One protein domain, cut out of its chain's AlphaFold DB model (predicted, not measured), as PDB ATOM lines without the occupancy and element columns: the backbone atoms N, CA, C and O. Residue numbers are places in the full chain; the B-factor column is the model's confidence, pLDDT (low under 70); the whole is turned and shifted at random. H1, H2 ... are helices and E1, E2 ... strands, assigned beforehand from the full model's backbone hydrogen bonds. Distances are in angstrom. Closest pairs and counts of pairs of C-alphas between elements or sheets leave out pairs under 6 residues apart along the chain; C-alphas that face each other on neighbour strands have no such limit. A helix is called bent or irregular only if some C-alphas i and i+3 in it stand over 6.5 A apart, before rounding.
ATOM      1  N   TYR A 111     -14.197 -26.823  41.652       94.00
ATOM      2  CA  TYR A 111     -12.776 -26.650  41.937       94.00
ATOM      3  C   TYR A 111     -12.046 -27.991  41.996       94.00
ATOM      4  O   TYR A 111     -12.487 -28.939  42.663       94.00
ATOM      5  N   LEU A 112     -10.921 -28.040  41.299       93.44
ATOM      6  CA  LEU A 112      -9.846 -29.007  41.456       93.44
ATOM      7  C   LEU A 112      -9.001 -28.559  42.652       93.44
ATOM      8  O   LEU A 112      -8.782 -27.362  42.812       93.44
ATOM      9  N   VAL A 113      -8.615 -29.500  43.509       91.62
ATOM     10  CA  VAL A 113      -7.834 -29.254  44.733       91.62
ATOM     11  C   VAL A 113      -6.718 -30.283  44.757       91.62
ATOM     12  O   VAL A 113      -7.003 -31.435  44.420       91.62
ATOM     13  N   ASP A 114      -5.505 -29.859  45.104       89.94
ATOM     14  CA  ASP A 114      -4.289 -30.685  45.103       89.94
ATOM     15  C   ASP A 114      -4.127 -31.441  43.769       89.94
ATOM     16  O   ASP A 114      -3.966 -32.661  43.705       89.94
ATOM     17  N   PHE A 115      -4.269 -30.710  42.659       91.50
ATOM     18  CA  PHE A 115      -4.319 -31.279  41.313       91.50
ATOM     19  C   PHE A 115      -2.915 -31.325  40.700       91.50
ATOM     20  O   PHE A 115      -2.539 -30.448  39.917       91.50
ATOM     21  N   ILE A 116      -2.138 -32.338  41.095       90.50
ATOM     22  CA  ILE A 116      -0.700 -32.457  40.809       90.50
ATOM     23  C   ILE A 116      -0.424 -33.677  39.912       90.50
ATOM     24  O   ILE A 116      -0.768 -34.811  40.252       90.50
ATOM     25  N   PHE A 117       0.194 -33.451  38.750       88.69
ATOM     26  CA  PHE A 117       0.477 -34.482  37.745       88.69
ATOM     27  C   PHE A 117       1.867 -34.322  37.134       88.69
ATOM     28  O   PHE A 117       2.253 -33.224  36.739       88.69
ATOM     29  N   ASN A 118       2.564 -35.445  36.943       82.38
ATOM     30  CA  ASN A 118       3.847 -35.536  36.231       82.38
ATOM     31  C   ASN A 118       4.956 -34.592  36.749       82.38
ATOM     32  O   ASN A 118       5.833 -34.211  35.974       82.38
ATOM     33  N   THR A 119       4.927 -34.218  38.032       77.62
ATOM     34  CA  THR A 119       5.946 -33.351  38.660       77.62
ATOM     35  C   THR A 119       7.119 -34.138  39.245       77.62
ATOM     36  O   THR A 119       8.174 -33.569  39.500       77.62
ATOM     37  N   GLY A 120       6.960 -35.451  39.453       69.94
ATOM     38  CA  GLY A 120       7.942 -36.290  40.148       69.94
ATOM     39  C   GLY A 120       7.883 -36.206  41.679       69.94
ATOM     40  O   GLY A 120       8.623 -36.926  42.343       69.94
ATOM     41  N   GLU A 121       6.999 -35.377  42.241       76.69
ATOM     42  CA  GLU A 121       6.798 -35.230  43.691       76.69
ATOM     43  C   GLU A 121       5.959 -36.377  44.286       76.69
ATOM     44  O   GLU A 121       5.273 -37.099  43.558       76.69
ATOM     45  N   GLU A 122       6.006 -36.542  45.615       78.62
ATOM     46  CA  GLU A 122       5.339 -37.637  46.347       78.62
ATOM     47  C   GLU A 122       3.811 -37.635  46.161       78.62
ATOM     48  O   GLU A 122       3.220 -38.691  45.932       78.62
ATOM     49  N   ASP A 123       3.190 -36.452  46.160       81.81
ATOM     50  CA  ASP A 123       1.740 -36.276  45.981       81.81
ATOM     51  C   ASP A 123       1.309 -36.236  44.498       81.81
ATOM     52  O   ASP A 123       0.133 -36.051  44.177       81.81
ATOM     53  N   SER A 124       2.251 -36.419  43.567       87.31
ATOM     54  CA  SER A 124       2.023 -36.297  42.127       87.31
ATOM     55  C   SER A 124       1.531 -37.595  41.496       87.31
ATOM     56  O   SER A 124       2.145 -38.660  41.633       87.31
ATOM     57  N   ILE A 125       0.474 -37.514  40.684       88.31
ATOM     58  CA  ILE A 125       0.095 -38.624  39.803       88.31
ATOM     59  C   ILE A 125       1.009 -38.588  38.569       88.31
ATOM     60  O   ILE A 125       0.760 -37.885  37.586       88.31
ATOM     61  N   ASN A 126       2.099 -39.348  38.639       84.38
ATOM     62  CA  ASN A 126       3.107 -39.424  37.584       84.38
ATOM     63  C   ASN A 126       2.706 -40.368  36.439       84.38
ATOM     64  O   ASN A 126       1.867 -41.257  36.588       84.38
ATOM     65  N   ASP A 127       3.324 -40.157  35.276       83.19
ATOM     66  CA  ASP A 127       3.075 -40.888  34.029       83.19
ATOM     67  C   ASP A 127       1.642 -40.798  33.471       83.19
ATOM     68  O   ASP A 127       1.242 -41.602  32.623       83.19
ATOM     69  N   CYS A 128       0.895 -39.771  33.868       88.75
ATOM     70  CA  CYS A 128      -0.497 -39.566  33.495       88.75
ATOM     71  C   CYS A 128      -0.614 -38.791  32.166       88.75
ATOM     72  O   CYS A 128      -0.207 -37.625  32.099       88.75
ATOM     73  N   PRO A 129      -1.153 -39.397  31.089       91.56
ATOM     74  CA  PRO A 129      -1.365 -38.705  29.821       91.56
ATOM     75  C   PRO A 129      -2.565 -37.748  29.882       91.56
ATOM     76  O   PRO A 129      -3.430 -37.853  30.756       91.56
ATOM     77  N   VAL A 130      -2.662 -36.845  28.901       91.56
ATOM     78  CA  VAL A 130      -3.823 -35.952  28.735       91.56
ATOM     79  C   VAL A 130      -5.116 -36.757  28.596       91.56
ATOM     80  O   VAL A 130      -6.104 -36.444  29.261       91.56
ATOM     81  N   TRP A 131      -5.115 -37.794  27.752       92.62
ATOM     82  CA  TRP A 131      -6.295 -38.621  27.502       92.62
ATOM     83  C   TRP A 131      -5.938 -40.054  27.085       92.62
ATOM     84  O   TRP A 131      -4.854 -40.298  26.559       92.62
ATOM     85  N   THR A 132      -6.866 -40.994  27.281       86.31
ATOM     86  CA  THR A 132      -6.767 -42.389  26.821       86.31
ATOM     87  C   THR A 132      -8.123 -42.921  26.342       86.31
ATOM     88  O   THR A 132      -9.162 -42.616  26.927       86.31
ATOM     89  N   GLU A 133      -8.118 -43.739  25.280       76.12
ATOM     90  CA  GLU A 133      -9.336 -44.343  24.703       76.12
ATOM     91  C   GLU A 133      -9.951 -45.443  25.582       76.12
ATOM     92  O   GLU A 133     -11.158 -45.675  25.537       76.12
ATOM     93  N   ASP A 134      -9.133 -46.138  26.373       76.94
ATOM     94  CA  ASP A 134      -9.539 -47.295  27.180       76.94
ATOM     95  C   ASP A 134     -10.245 -46.919  28.495       76.94
ATOM     96  O   ASP A 134     -10.707 -47.797  29.227       76.94
ATOM     97  N   GLY A 135     -10.352 -45.619  28.788       66.81
ATOM     98  CA  GLY A 135     -10.945 -45.105  30.019       66.81
ATOM     99  C   GLY A 135     -10.043 -45.236  31.247       66.81
ATOM    100  O   GLY A 135     -10.545 -45.120  32.367       66.81
ATOM    101  N   SER A 136      -8.735 -45.471  31.071       74.31
ATOM    102  CA  SER A 136      -7.763 -45.436  32.168       74.31
ATOM    103  C   SER A 136      -7.675 -44.048  32.830       74.31
ATOM    104  O   SER A 136      -8.190 -43.047  32.325       74.31
ATOM    105  N   ALA A 137      -6.989 -43.983  33.974       81.31
ATOM    106  CA  ALA A 137      -6.623 -42.733  34.636       81.31
ATOM    107  C   ALA A 137      -5.892 -41.790  33.655       81.31
ATOM    108  O   ALA A 137      -4.865 -42.164  33.089       81.31
ATOM    109  N   ASN A 138      -6.450 -40.599  33.426       92.56
ATOM    110  CA  ASN A 138      -5.889 -39.546  32.577       92.56
ATOM    111  C   ASN A 138      -6.337 -38.163  33.077       92.56
ATOM    112  O   ASN A 138      -7.349 -38.053  33.777       92.56
ATOM    113  N   ILE A 139      -5.590 -37.116  32.719       94.00
ATOM    114  CA  ILE A 139      -5.766 -35.758  33.264       94.00
ATOM    115  C   ILE A 139      -7.192 -35.232  33.033       94.00
ATOM    116  O   ILE A 139      -7.800 -34.684  33.953       94.00
ATOM    117  N   LEU A 140      -7.758 -35.419  31.834       93.81
ATOM    118  CA  LEU A 140      -9.110 -34.935  31.529       93.81
ATOM    119  C   LEU A 140     -10.197 -35.672  32.318       93.81
ATOM    120  O   LEU A 140     -11.150 -35.039  32.776       93.81
ATOM    121  N   ASN A 141     -10.057 -36.983  32.523       90.94
ATOM    122  CA  ASN A 141     -10.988 -37.762  33.340       90.94
ATOM    123  C   ASN A 141     -10.970 -37.293  34.801       90.94
ATOM    124  O   ASN A 141     -12.037 -37.101  35.383       90.94
ATOM    125  N   TYR A 142      -9.786 -37.038  35.369       91.81
ATOM    126  CA  TYR A 142      -9.666 -36.482  36.722       91.81
ATOM    127  C   TYR A 142     -10.259 -35.075  36.822       91.81
ATOM    128  O   TYR A 142     -10.988 -34.774  37.768       91.81
ATOM    129  N   ALA A 143     -10.012 -34.221  35.826       92.88
ATOM    130  CA  ALA A 143     -10.561 -32.868  35.812       92.88
ATOM    131  C   ALA A 143     -12.103 -32.868  35.780       92.88
ATOM    132  O   ALA A 143     -12.738 -32.004  36.382       92.88
ATOM    133  N   LEU A 144     -12.718 -33.842  35.103       92.75
ATOM    134  CA  LEU A 144     -14.170 -33.911  34.909       92.75
ATOM    135  C   LEU A 144     -14.925 -34.748  35.947       92.75
ATOM    136  O   LEU A 144     -16.156 -34.748  35.928       92.75
ATOM    137  N   GLU A 145     -14.249 -35.384  36.908       90.31
ATOM    138  CA  GLU A 145     -14.895 -36.195  37.953       90.31
ATOM    139  C   GLU A 145     -15.972 -35.408  38.730       90.31
ATOM    140  O   GLU A 145     -17.055 -35.919  39.027       90.31
ATOM    141  N   LYS A 146     -15.722 -34.118  38.995       87.81
ATOM    142  CA  LYS A 146     -16.657 -33.210  39.693       87.81
ATOM    143  C   LYS A 146     -17.689 -32.538  38.770       87.81
ATOM    144  O   LYS A 146     -18.509 -31.741  39.245       87.81
ATOM    145  N   ALA A 147     -17.668 -32.845  37.474       92.44
ATOM    146  CA  ALA A 147     -18.568 -32.312  36.455       92.44
ATOM    147  C   ALA A 147     -19.128 -33.439  35.557       92.44
ATOM    148  O   ALA A 147     -18.933 -33.411  34.343       92.44
ATOM    149  N   PRO A 148     -19.873 -34.416  36.120       90.38
ATOM    150  CA  PRO A 148     -20.326 -35.612  35.397       90.38
ATOM    151  C   PRO A 148     -21.310 -35.320  34.256       90.38
ATOM    152  O   PRO A 148     -21.625 -36.201  33.462       90.38
ATOM    153  N   GLN A 149     -21.839 -34.095  34.182       89.50
ATOM    154  CA  GLN A 149     -22.653 -33.646  33.060       89.50
ATOM    155  C   GLN A 149     -21.826 -33.280  31.820       89.50
ATOM    156  O   GLN A 149     -22.435 -33.071  30.773       89.50
ATOM    157  N   TRP A 150     -20.498 -33.179  31.942       93.00
ATOM    158  CA  TRP A 150     -19.546 -32.953  30.857       93.00
ATOM    159  C   TRP A 150     -18.740 -34.219  30.567       93.00
ATOM    160  O   TRP A 150     -18.502 -35.048  31.443       93.00
ATOM    161  N   SER A 151     -18.320 -34.394  29.320       92.62
ATOM    162  CA  SER A 151     -17.498 -35.534  28.904       92.62
ATOM    163  C   SER A 151     -16.446 -35.117  27.884       92.62
ATOM    164  O   SER A 151     -16.555 -34.076  27.235       92.62
ATOM    165  N   VAL A 152     -15.406 -35.932  27.737       92.94
ATOM    166  CA  VAL A 152     -14.381 -35.703  26.718       92.94
ATOM    167  C   VAL A 152     -14.964 -35.996  25.332       92.94
ATOM    168  O   VAL A 152     -15.609 -37.022  25.123       92.94
ATOM    169  N   GLY A 153     -14.782 -35.058  24.403       92.25
ATOM    170  CA  GLY A 153     -15.142 -35.186  22.994       92.25
ATOM    171  C   GLY A 153     -13.942 -35.604  22.144       92.25
ATOM    172  O   GLY A 153     -13.186 -36.502  22.502       92.25
ATOM    173  N   TYR A 154     -13.755 -34.944  21.003       90.62
ATOM    174  CA  TYR A 154     -12.592 -35.152  20.144       90.62
ATOM    175  C   TYR A 154     -11.327 -34.544  20.755       90.62
ATOM    176  O   TYR A 154     -11.265 -33.333  20.971       90.62
ATOM    177  N   ILE A 155     -10.296 -35.362  20.947       90.94
ATOM    178  CA  ILE A 155      -8.945 -34.914  21.290       90.94
ATOM    179  C   ILE A 155      -8.038 -35.208  20.105       90.94
ATOM    180  O   ILE A 155      -7.965 -36.343  19.635       90.94
ATOM    181  N   HIS A 156      -7.345 -34.186  19.616       88.44
ATOM    182  CA  HIS A 156      -6.428 -34.359  18.500       88.44
ATOM    183  C   HIS A 156      -5.309 -35.369  18.840       88.44
ATOM    184  O   HIS A 156      -4.719 -35.259  19.920       88.44
ATOM    185  N   PRO A 157      -4.943 -36.301  17.932       86.25
ATOM    186  CA  PRO A 157      -3.970 -37.362  18.214       86.25
ATOM    187  C   PRO A 157      -2.620 -36.883  18.759       86.25
ATOM    188  O   PRO A 157      -2.037 -37.542  19.616       86.25
ATOM    189  N   SER A 158      -2.140 -35.712  18.321       82.75
ATOM    190  CA  SER A 158      -0.881 -35.127  18.817       82.75
ATOM    191  C   SER A 158      -0.911 -34.707  20.292       82.75
ATOM    192  O   SER A 158       0.147 -34.463  20.872       82.75
ATOM    193  N   LEU A 159      -2.094 -34.599  20.904       87.06
ATOM    194  CA  LEU A 159      -2.272 -34.188  22.298       87.06
ATOM    195  C   LEU A 159      -2.449 -35.382  23.243       87.06
ATOM    196  O   LEU A 159      -2.058 -35.283  24.401       87.06
ATOM    197  N   ILE A 160      -2.995 -36.501  22.753       89.12
ATOM    198  CA  ILE A 160      -3.443 -37.650  23.562       89.12
ATOM    199  C   ILE A 160      -2.329 -38.175  24.477       89.12
ATOM    200  O   ILE A 160      -2.514 -38.263  25.688       89.12
ATOM    201  N   SER A 161      -1.158 -38.480  23.913       83.81
ATOM    202  CA  SER A 161      -0.044 -39.093  24.647       83.81
ATOM    203  C   SER A 161       0.845 -38.095  25.391       83.81
ATOM    204  O   SER A 161       1.863 -38.500  25.956       83.81
ATOM    205  N   ARG A 162       0.532 -36.791  25.357       83.25
ATOM    206  CA  ARG A 162       1.335 -35.781  26.061       83.25
ATOM    207  C   ARG A 162       1.125 -35.925  27.570       83.25
ATOM    208  O   ARG A 162       0.037 -36.279  28.013       83.25
ATOM    209  N   LYS A 163       2.174 -35.650  28.346       85.62
ATOM    210  CA  LYS A 163       2.207 -35.756  29.812       85.62
ATOM    211  C   LYS A 163       2.709 -34.432  30.405       85.62
ATOM    212  O   LYS A 163       3.885 -34.339  30.745       85.62
ATOM    213  N   PRO A 164       1.888 -33.367  30.398       84.00
ATOM    214  CA  PRO A 164       2.303 -32.079  30.944       84.00
ATOM    215  C   PRO A 164       2.542 -32.186  32.457       84.00
ATOM    216  O   PRO A 164       1.774 -32.867  33.140       84.00
ATOM    217  N   SER A 165       3.586 -31.514  32.949       82.19
ATOM    218  CA  SER A 165       3.816 -31.297  34.383       82.19
ATOM    219  C   SER A 165       2.908 -30.166  34.864       82.19
ATOM    220  O   SER A 165       2.880 -29.100  34.247       82.19
ATOM    221  N   LEU A 166       2.098 -30.429  35.887       85.94
ATOM    222  CA  LEU A 166       1.029 -29.550  36.364       85.94
ATOM    223  C   LEU A 166       0.970 -29.622  37.894       85.94
ATOM    224  O   LEU A 166       0.956 -30.722  38.440       85.94
ATOM    225  N   SER A 167       0.887 -28.479  38.579       87.19
ATOM    226  CA  SER A 167       0.738 -28.424  40.039       87.19
ATOM    227  C   SER A 167      -0.124 -27.238  40.452       87.19
ATOM    228  O   SER A 167       0.198 -26.092  40.130       87.19
ATOM    229  N   TYR A 168      -1.246 -27.517  41.123       83.50
ATOM    230  CA  TYR A 168      -2.209 -26.499  41.538       83.50
ATOM    231  C   TYR A 168      -2.909 -26.874  42.850       83.50
ATOM    232  O   TYR A 168      -3.669 -27.845  42.891       83.50
ATOM    233  N   ASP A 169      -2.756 -26.031  43.877       84.12
ATOM    234  CA  ASP A 169      -3.461 -26.175  45.160       84.12
ATOM    235  C   ASP A 169      -4.984 -26.078  44.986       84.12
ATOM    236  O   ASP A 169      -5.751 -26.837  45.574       84.12
ATOM    237  N   SER A 170      -5.450 -25.117  44.176       91.25
ATOM    238  CA  SER A 170      -6.873 -24.913  43.898       91.25
ATOM    239  C   SER A 170      -7.108 -24.147  42.598       91.25
ATOM    240  O   SER A 170      -6.582 -23.047  42.408       91.25
ATOM    241  N   ARG A 171      -7.940 -24.693  41.702       91.75
ATOM    242  CA  ARG A 171      -8.324 -24.047  40.432       91.75
ATOM    243  C   ARG A 171      -9.708 -24.500  39.978       91.75
ATOM    244  O   ARG A 171     -10.064 -25.662  40.150       91.75
ATOM    245  N   ASP A 172     -10.503 -23.611  39.383       94.81
ATOM    246  CA  ASP A 172     -11.771 -24.017  38.777       94.81
ATOM    247  C   ASP A 172     -11.553 -24.823  37.482       94.81
ATOM    248  O   ASP A 172     -10.572 -24.608  36.768       94.81
ATOM    249  N   ILE A 173     -12.454 -25.758  37.161       95.88
ATOM    250  CA  ILE A 173     -12.281 -26.667  36.012       95.88
ATOM    251  C   ILE A 173     -12.183 -25.884  34.696       95.88
ATOM    252  O   ILE A 173     -11.375 -26.237  33.836       95.88
ATOM    253  N   TYR A 174     -12.979 -24.822  34.525       94.12
ATOM    254  CA  TYR A 174     -12.914 -23.995  33.318       94.12
ATOM    255  C   TYR A 174     -11.542 -23.332  33.190       94.12
ATOM    256  O   TYR A 174     -10.904 -23.485  32.155       94.12
ATOM    257  N   GLY A 175     -11.068 -22.646  34.230       92.19
ATOM    258  CA  GLY A 175      -9.772 -21.975  34.234       92.19
ATOM    259  C   GLY A 175      -8.607 -22.950  34.058       92.19
ATOM    260  O   GLY A 175      -7.661 -22.649  33.338       92.19
ATOM    261  N   PHE A 176      -8.680 -24.141  34.655       93.31
ATOM    262  CA  PHE A 176      -7.691 -25.193  34.417       93.31
ATOM    263  C   PHE A 176      -7.658 -25.618  32.941       93.31
ATOM    264  O   PHE A 176      -6.598 -25.628  32.323       93.31
ATOM    265  N   LEU A 177      -8.810 -25.947  32.349       93.81
ATOM    266  CA  LEU A 177      -8.862 -26.434  30.970       93.81
ATOM    267  C   LEU A 177      -8.541 -25.335  29.954       93.81
ATOM    268  O   LEU A 177      -7.735 -25.556  29.056       93.81
ATOM    269  N   ASN A 178      -9.187 -24.176  30.085       90.56
ATOM    270  CA  ASN A 178      -9.167 -23.075  29.124       90.56
ATOM    271  C   ASN A 178      -7.892 -22.234  29.182       90.56
ATOM    272  O   ASN A 178      -7.532 -21.632  28.169       90.56
ATOM    273  N   ASP A 179      -7.212 -22.197  30.328       87.25
ATOM    274  CA  ASP A 179      -6.035 -21.354  30.517       87.25
ATOM    275  C   ASP A 179      -4.791 -22.219  30.718       87.25
ATOM    276  O   ASP A 179      -3.933 -22.264  29.840       87.25
ATOM    277  N   GLU A 180      -4.727 -22.958  31.824       87.19
ATOM    278  CA  GLU A 180      -3.524 -23.668  32.274       87.19
ATOM    279  C   GLU A 180      -3.124 -24.819  31.335       87.19
ATOM    280  O   GLU A 180      -2.047 -24.819  30.727       87.19
ATOM    281  N   LEU A 181      -4.022 -25.788  31.152       89.81
ATOM    282  CA  LEU A 181      -3.797 -26.951  30.296       89.81
ATOM    283  C   LEU A 181      -3.683 -26.532  28.825       89.81
ATOM    284  O   LEU A 181      -2.826 -27.032  28.096       89.81
ATOM    285  N   ALA A 182      -4.523 -25.587  28.396       89.69
ATOM    286  CA  ALA A 182      -4.509 -25.051  27.041       89.69
ATOM    287  C   ALA A 182      -3.168 -24.391  26.683       89.69
ATOM    288  O   ALA A 182      -2.615 -24.691  25.621       89.69
ATOM    289  N   LYS A 183      -2.628 -23.551  27.578       85.00
ATOM    290  CA  LYS A 183      -1.323 -22.885  27.429       85.00
ATOM    291  C   LYS A 183      -0.193 -23.908  27.420       85.00
ATOM    292  O   LYS A 183       0.593 -23.936  26.480       85.00
ATOM    293  N   THR A 184      -0.174 -24.811  28.399       83.50
ATOM    294  CA  THR A 184       0.872 -25.843  28.537       83.50
ATOM    295  C   THR A 184       0.964 -26.744  27.304       83.50
ATOM    296  O   THR A 184       2.047 -27.132  26.866       83.50
ATOM    297  N   LEU A 185      -0.178 -27.073  26.698       84.25
ATOM    298  CA  LEU A 185      -0.229 -27.939  25.523       84.25
ATOM    299  C   LEU A 185      -0.160 -27.186  24.188       84.25
ATOM    300  O   LEU A 185      -0.086 -27.855  23.154       84.25
ATOM    301  N   ASN A 186      -0.182 -25.847  24.186       85.25
ATOM    302  CA  ASN A 186      -0.424 -25.018  22.998       85.25
ATOM    303  C   ASN A 186      -1.635 -25.524  22.205       85.25
ATOM    304  O   ASN A 186      -1.532 -25.921  21.044       85.25
ATOM    305  N   CYS A 187      -2.797 -25.567  22.849       88.44
ATOM    306  CA  CYS A 187      -4.019 -26.105  22.262       88.44
ATOM    307  C   CYS A 187      -5.241 -25.231  22.571       88.44
ATOM    308  O   CYS A 187      -5.206 -24.387  23.460       88.44
ATOM    309  N   MET A 188      -6.325 -25.427  21.827       90.44
ATOM    310  CA  MET A 188      -7.605 -24.760  22.022       90.44
ATOM    311  C   MET A 188      -8.668 -25.768  22.481       90.44
ATOM    312  O   MET A 188      -9.079 -26.624  21.683       90.44
ATOM    313  N   PRO A 189      -9.142 -25.665  23.732       91.38
ATOM    314  CA  PRO A 189     -10.334 -26.357  24.195       91.38
ATOM    315  C   PRO A 189     -11.600 -25.754  23.585       91.38
ATOM    316  O   PRO A 189     -11.741 -24.544  23.453       91.38
ATOM    317  N   ILE A 190     -12.546 -26.613  23.219       89.12
ATOM    318  CA  ILE A 190     -13.778 -26.256  22.522       89.12
ATOM    319  C   ILE A 190     -14.956 -26.966  23.186       89.12
ATOM    320  O   ILE A 190     -15.219 -28.146  22.942       89.12
ATOM    321  N   PHE A 191     -15.714 -26.202  23.975       90.62
ATOM    322  CA  PHE A 191     -16.811 -26.670  24.834       90.62
ATOM    323  C   PHE A 191     -18.144 -26.803  24.091       90.62
ATOM    324  O   PHE A 191     -18.845 -25.822  23.860       90.62
ATOM    325  N   ASP A 192     -18.462 -27.968  23.541       88.25
ATOM    326  CA  ASP A 192     -19.762 -28.230  22.916       88.25
ATOM    327  C   ASP A 192     -20.871 -28.183  23.977       88.25
ATOM    328  O   ASP A 192     -21.105 -29.162  24.676       88.25
ATOM    329  N   THR A 193     -21.553 -27.043  24.092       85.62
ATOM    330  CA  THR A 193     -22.624 -26.808  25.070       85.62
ATOM    331  C   THR A 193     -23.915 -27.555  24.759       85.62
ATOM    332  O   THR A 193     -24.769 -27.684  25.637       85.62
ATOM    333  N   GLU A 194     -24.085 -28.074  23.542       83.56
ATOM    334  CA  GLU A 194     -25.263 -28.856  23.170       83.56
ATOM    335  C   GLU A 194     -25.171 -30.247  23.794       83.56
ATOM    336  O   GLU A 194     -26.063 -30.667  24.538       83.56
ATOM    337  N   ASN A 195     -24.036 -30.909  23.564       87.38
ATOM    338  CA  ASN A 195     -23.775 -32.275  24.021       87.38
ATOM    339  C   ASN A 195     -22.966 -32.340  25.326       87.38
ATOM    340  O   ASN A 195     -22.728 -33.432  25.832       87.38
ATOM    341  N   ASN A 196     -22.554 -31.188  25.863       89.94
ATOM    342  CA  ASN A 196     -21.623 -31.039  26.983       89.94
ATOM    343  C   ASN A 196     -20.297 -31.798  26.759       89.94
ATOM    344  O   ASN A 196     -19.835 -32.543  27.624       89.94
ATOM    345  N   LEU A 197     -19.685 -31.633  25.582       92.19
ATOM    346  CA  LEU A 197     -18.409 -32.273  25.236       92.19
ATOM    347  C   LEU A 197     -17.252 -31.274  25.241       92.19
ATOM    348  O   LEU A 197     -17.412 -30.134  24.815       92.19
ATOM    349  N   ILE A 198     -16.062 -31.711  25.640       92.75
ATOM    350  CA  ILE A 198     -14.839 -30.900  25.575       92.75
ATOM    351  C   ILE A 198     -13.940 -31.467  24.489       92.75
ATOM    352  O   ILE A 198     -13.455 -32.590  24.600       92.75
ATOM    353  N   ASN A 199     -13.744 -30.695  23.425       91.44
ATOM    354  CA  ASN A 199     -12.852 -31.065  22.331       91.44
ATOM    355  C   ASN A 199     -11.541 -30.288  22.459       91.44
ATOM    356  O   ASN A 199     -11.575 -29.147  22.905       91.44
ATOM    357  N   MET A 200     -10.409 -30.849  22.047       91.31
ATOM    358  CA  MET A 200      -9.110 -30.168  22.109       91.31
ATOM    359  C   MET A 200      -8.366 -30.301  20.787       91.31
ATOM    360  O   MET A 200      -8.181 -31.403  20.268       91.31
ATOM    361  N   TYR A 201      -7.907 -29.166  20.271       89.31
ATOM    362  CA  TYR A 201      -7.205 -29.053  18.994       89.31
ATOM    363  C   TYR A 201      -5.866 -28.346  19.199       89.31
ATOM    364  O   TYR A 201      -5.829 -27.367  19.942       89.31
ATOM    365  N   PRO A 202      -4.764 -28.773  18.567       86.81
ATOM    366  CA  PRO A 202      -3.498 -28.066  18.678       86.81
ATOM    367  C   PRO A 202      -3.609 -26.681  18.032       86.81
ATOM    368  O   PRO A 202      -4.341 -26.473  17.060       86.81
ATOM    369  N   LEU A 203      -2.860 -25.733  18.576       83.50
ATOM    370  CA  LEU A 203      -2.540 -24.466  17.936       83.50
ATOM    371  C   LEU A 203      -1.172 -24.633  17.268       83.50
ATOM    372  O   LEU A 203      -0.281 -25.258  17.840       83.50
TER     373      LEU A 203
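Overview. This is residues 111 to 203 of the 1157 residues of an uncharacterized protein of Firmicutes bacterium AM10-47 (UniProt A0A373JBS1). A three-stranded sheet, E2, E5 and E4, makes a wall at one end; the longest helix, H3, packs over one face along E4, and the short helix H1 lies beside H3 and runs opposite to it. A small two-stranded ladder of E1 and E3 sits by Ile 173, the first residue of H3, and is apart from the three strands of the larger sheet, while H1 and H3 have their centres nearest to the mean of the C-alphas. The printed part has 93 residues, with three named helices and five named strands in the order E1 H1 E2 H2 E3 H3 E4 E5; the larger sheet, in the order E2, E5, E4, is mixed, and the ladder is antiparallel. The class is mixed, helices and strands, with under half of the printed residues, 46, in named elements. The whole is compact, with a radius of gyration of the C-alphas of 12.3 A and spans of 39 by 27 by 25 A.

Arrangement. In the larger sheet E5, residues 197 to 202, is the inner strand, and E2, residues 151 to 155, and E4, residues 187 to 192, are the edge strands. E2 and E5 are parallel at 25 degrees, with N 153 and O 198 within hydrogen-bond range at 2.8 A. E4 and E5 form a hairpin, antiparallel at 158 degrees, with N 190 and O 199 at 2.7 A and N 199 and O 190 at 3.0 A. H3, residues 173 to 185, is on this sheet at a height over the sheet of 8.2 A. It lies over E4 and runs along the strands, at 20 degrees to E4 on the local plane; the closest C-alphas of the two, Ala 182 and Met 188, are 5.9 A apart. With H3 on one face, the sheet and helix form two layers. H1, residues 139 to 144, only grazes the sheet, with its residues 140 to 144. H1 and H3 are close but not clearly touching, at a shallow tilt of 15 degrees, opposite ways; their closest C-alphas, Ala 143 and Ile 173, are 6.4 A apart. H2, residues 157 to 160, also only grazes the sheet; its closest C-alpha pair with E5 is Leu 159 and Pro 202, 7.2 A apart. E1, residues 111 to 113, and E3, residues 170 to 172, are antiparallel neighbours at 156 degrees, with N 112 and O 171 at 2.8 A. The closest C-alphas of E1 and H3, Tyr 111 and Ile 173, are 5.9 A apart. Among the pairs that are apart are E1 and E4, and E3 and E5. In H1 every O i to N i+4 pair is within hydrogen-bond range, in H3 7 of 9 are, and H2 is too short for such a pair.

Along the chain. E1 begins at C-alpha 111, at (-12.776, -26.650, 41.937), and is 6.2 A long from first to last C-alpha. H1 measures 8.8 A, E2 11.5 A, H2 5.4 A and E3 7.1 A. H3 runs 16.0 A from C-alpha 173, at (-12.281, -26.667, 36.012); it is irregular, but only just: C-alphas 178 and 181 are 6.7 A apart. E4 spans 15.9 A, and E5 spans 16.8 A, ending at C-alpha 202, at (-3.498, -28.066, 18.678).

Size, cuts and confidence. The two C-alphas farthest apart, those of Glu 122 and Glu 194, are 39.4 A from each other. The printed part has no cut. The link from E1 to H1 is long, with 25 residues, 114 to 138; among the tight links are those from E3 to H3 and from H3 to E4. The mean pLDDT of the printed part is 87.8, and residues 120 and 135 are under 70.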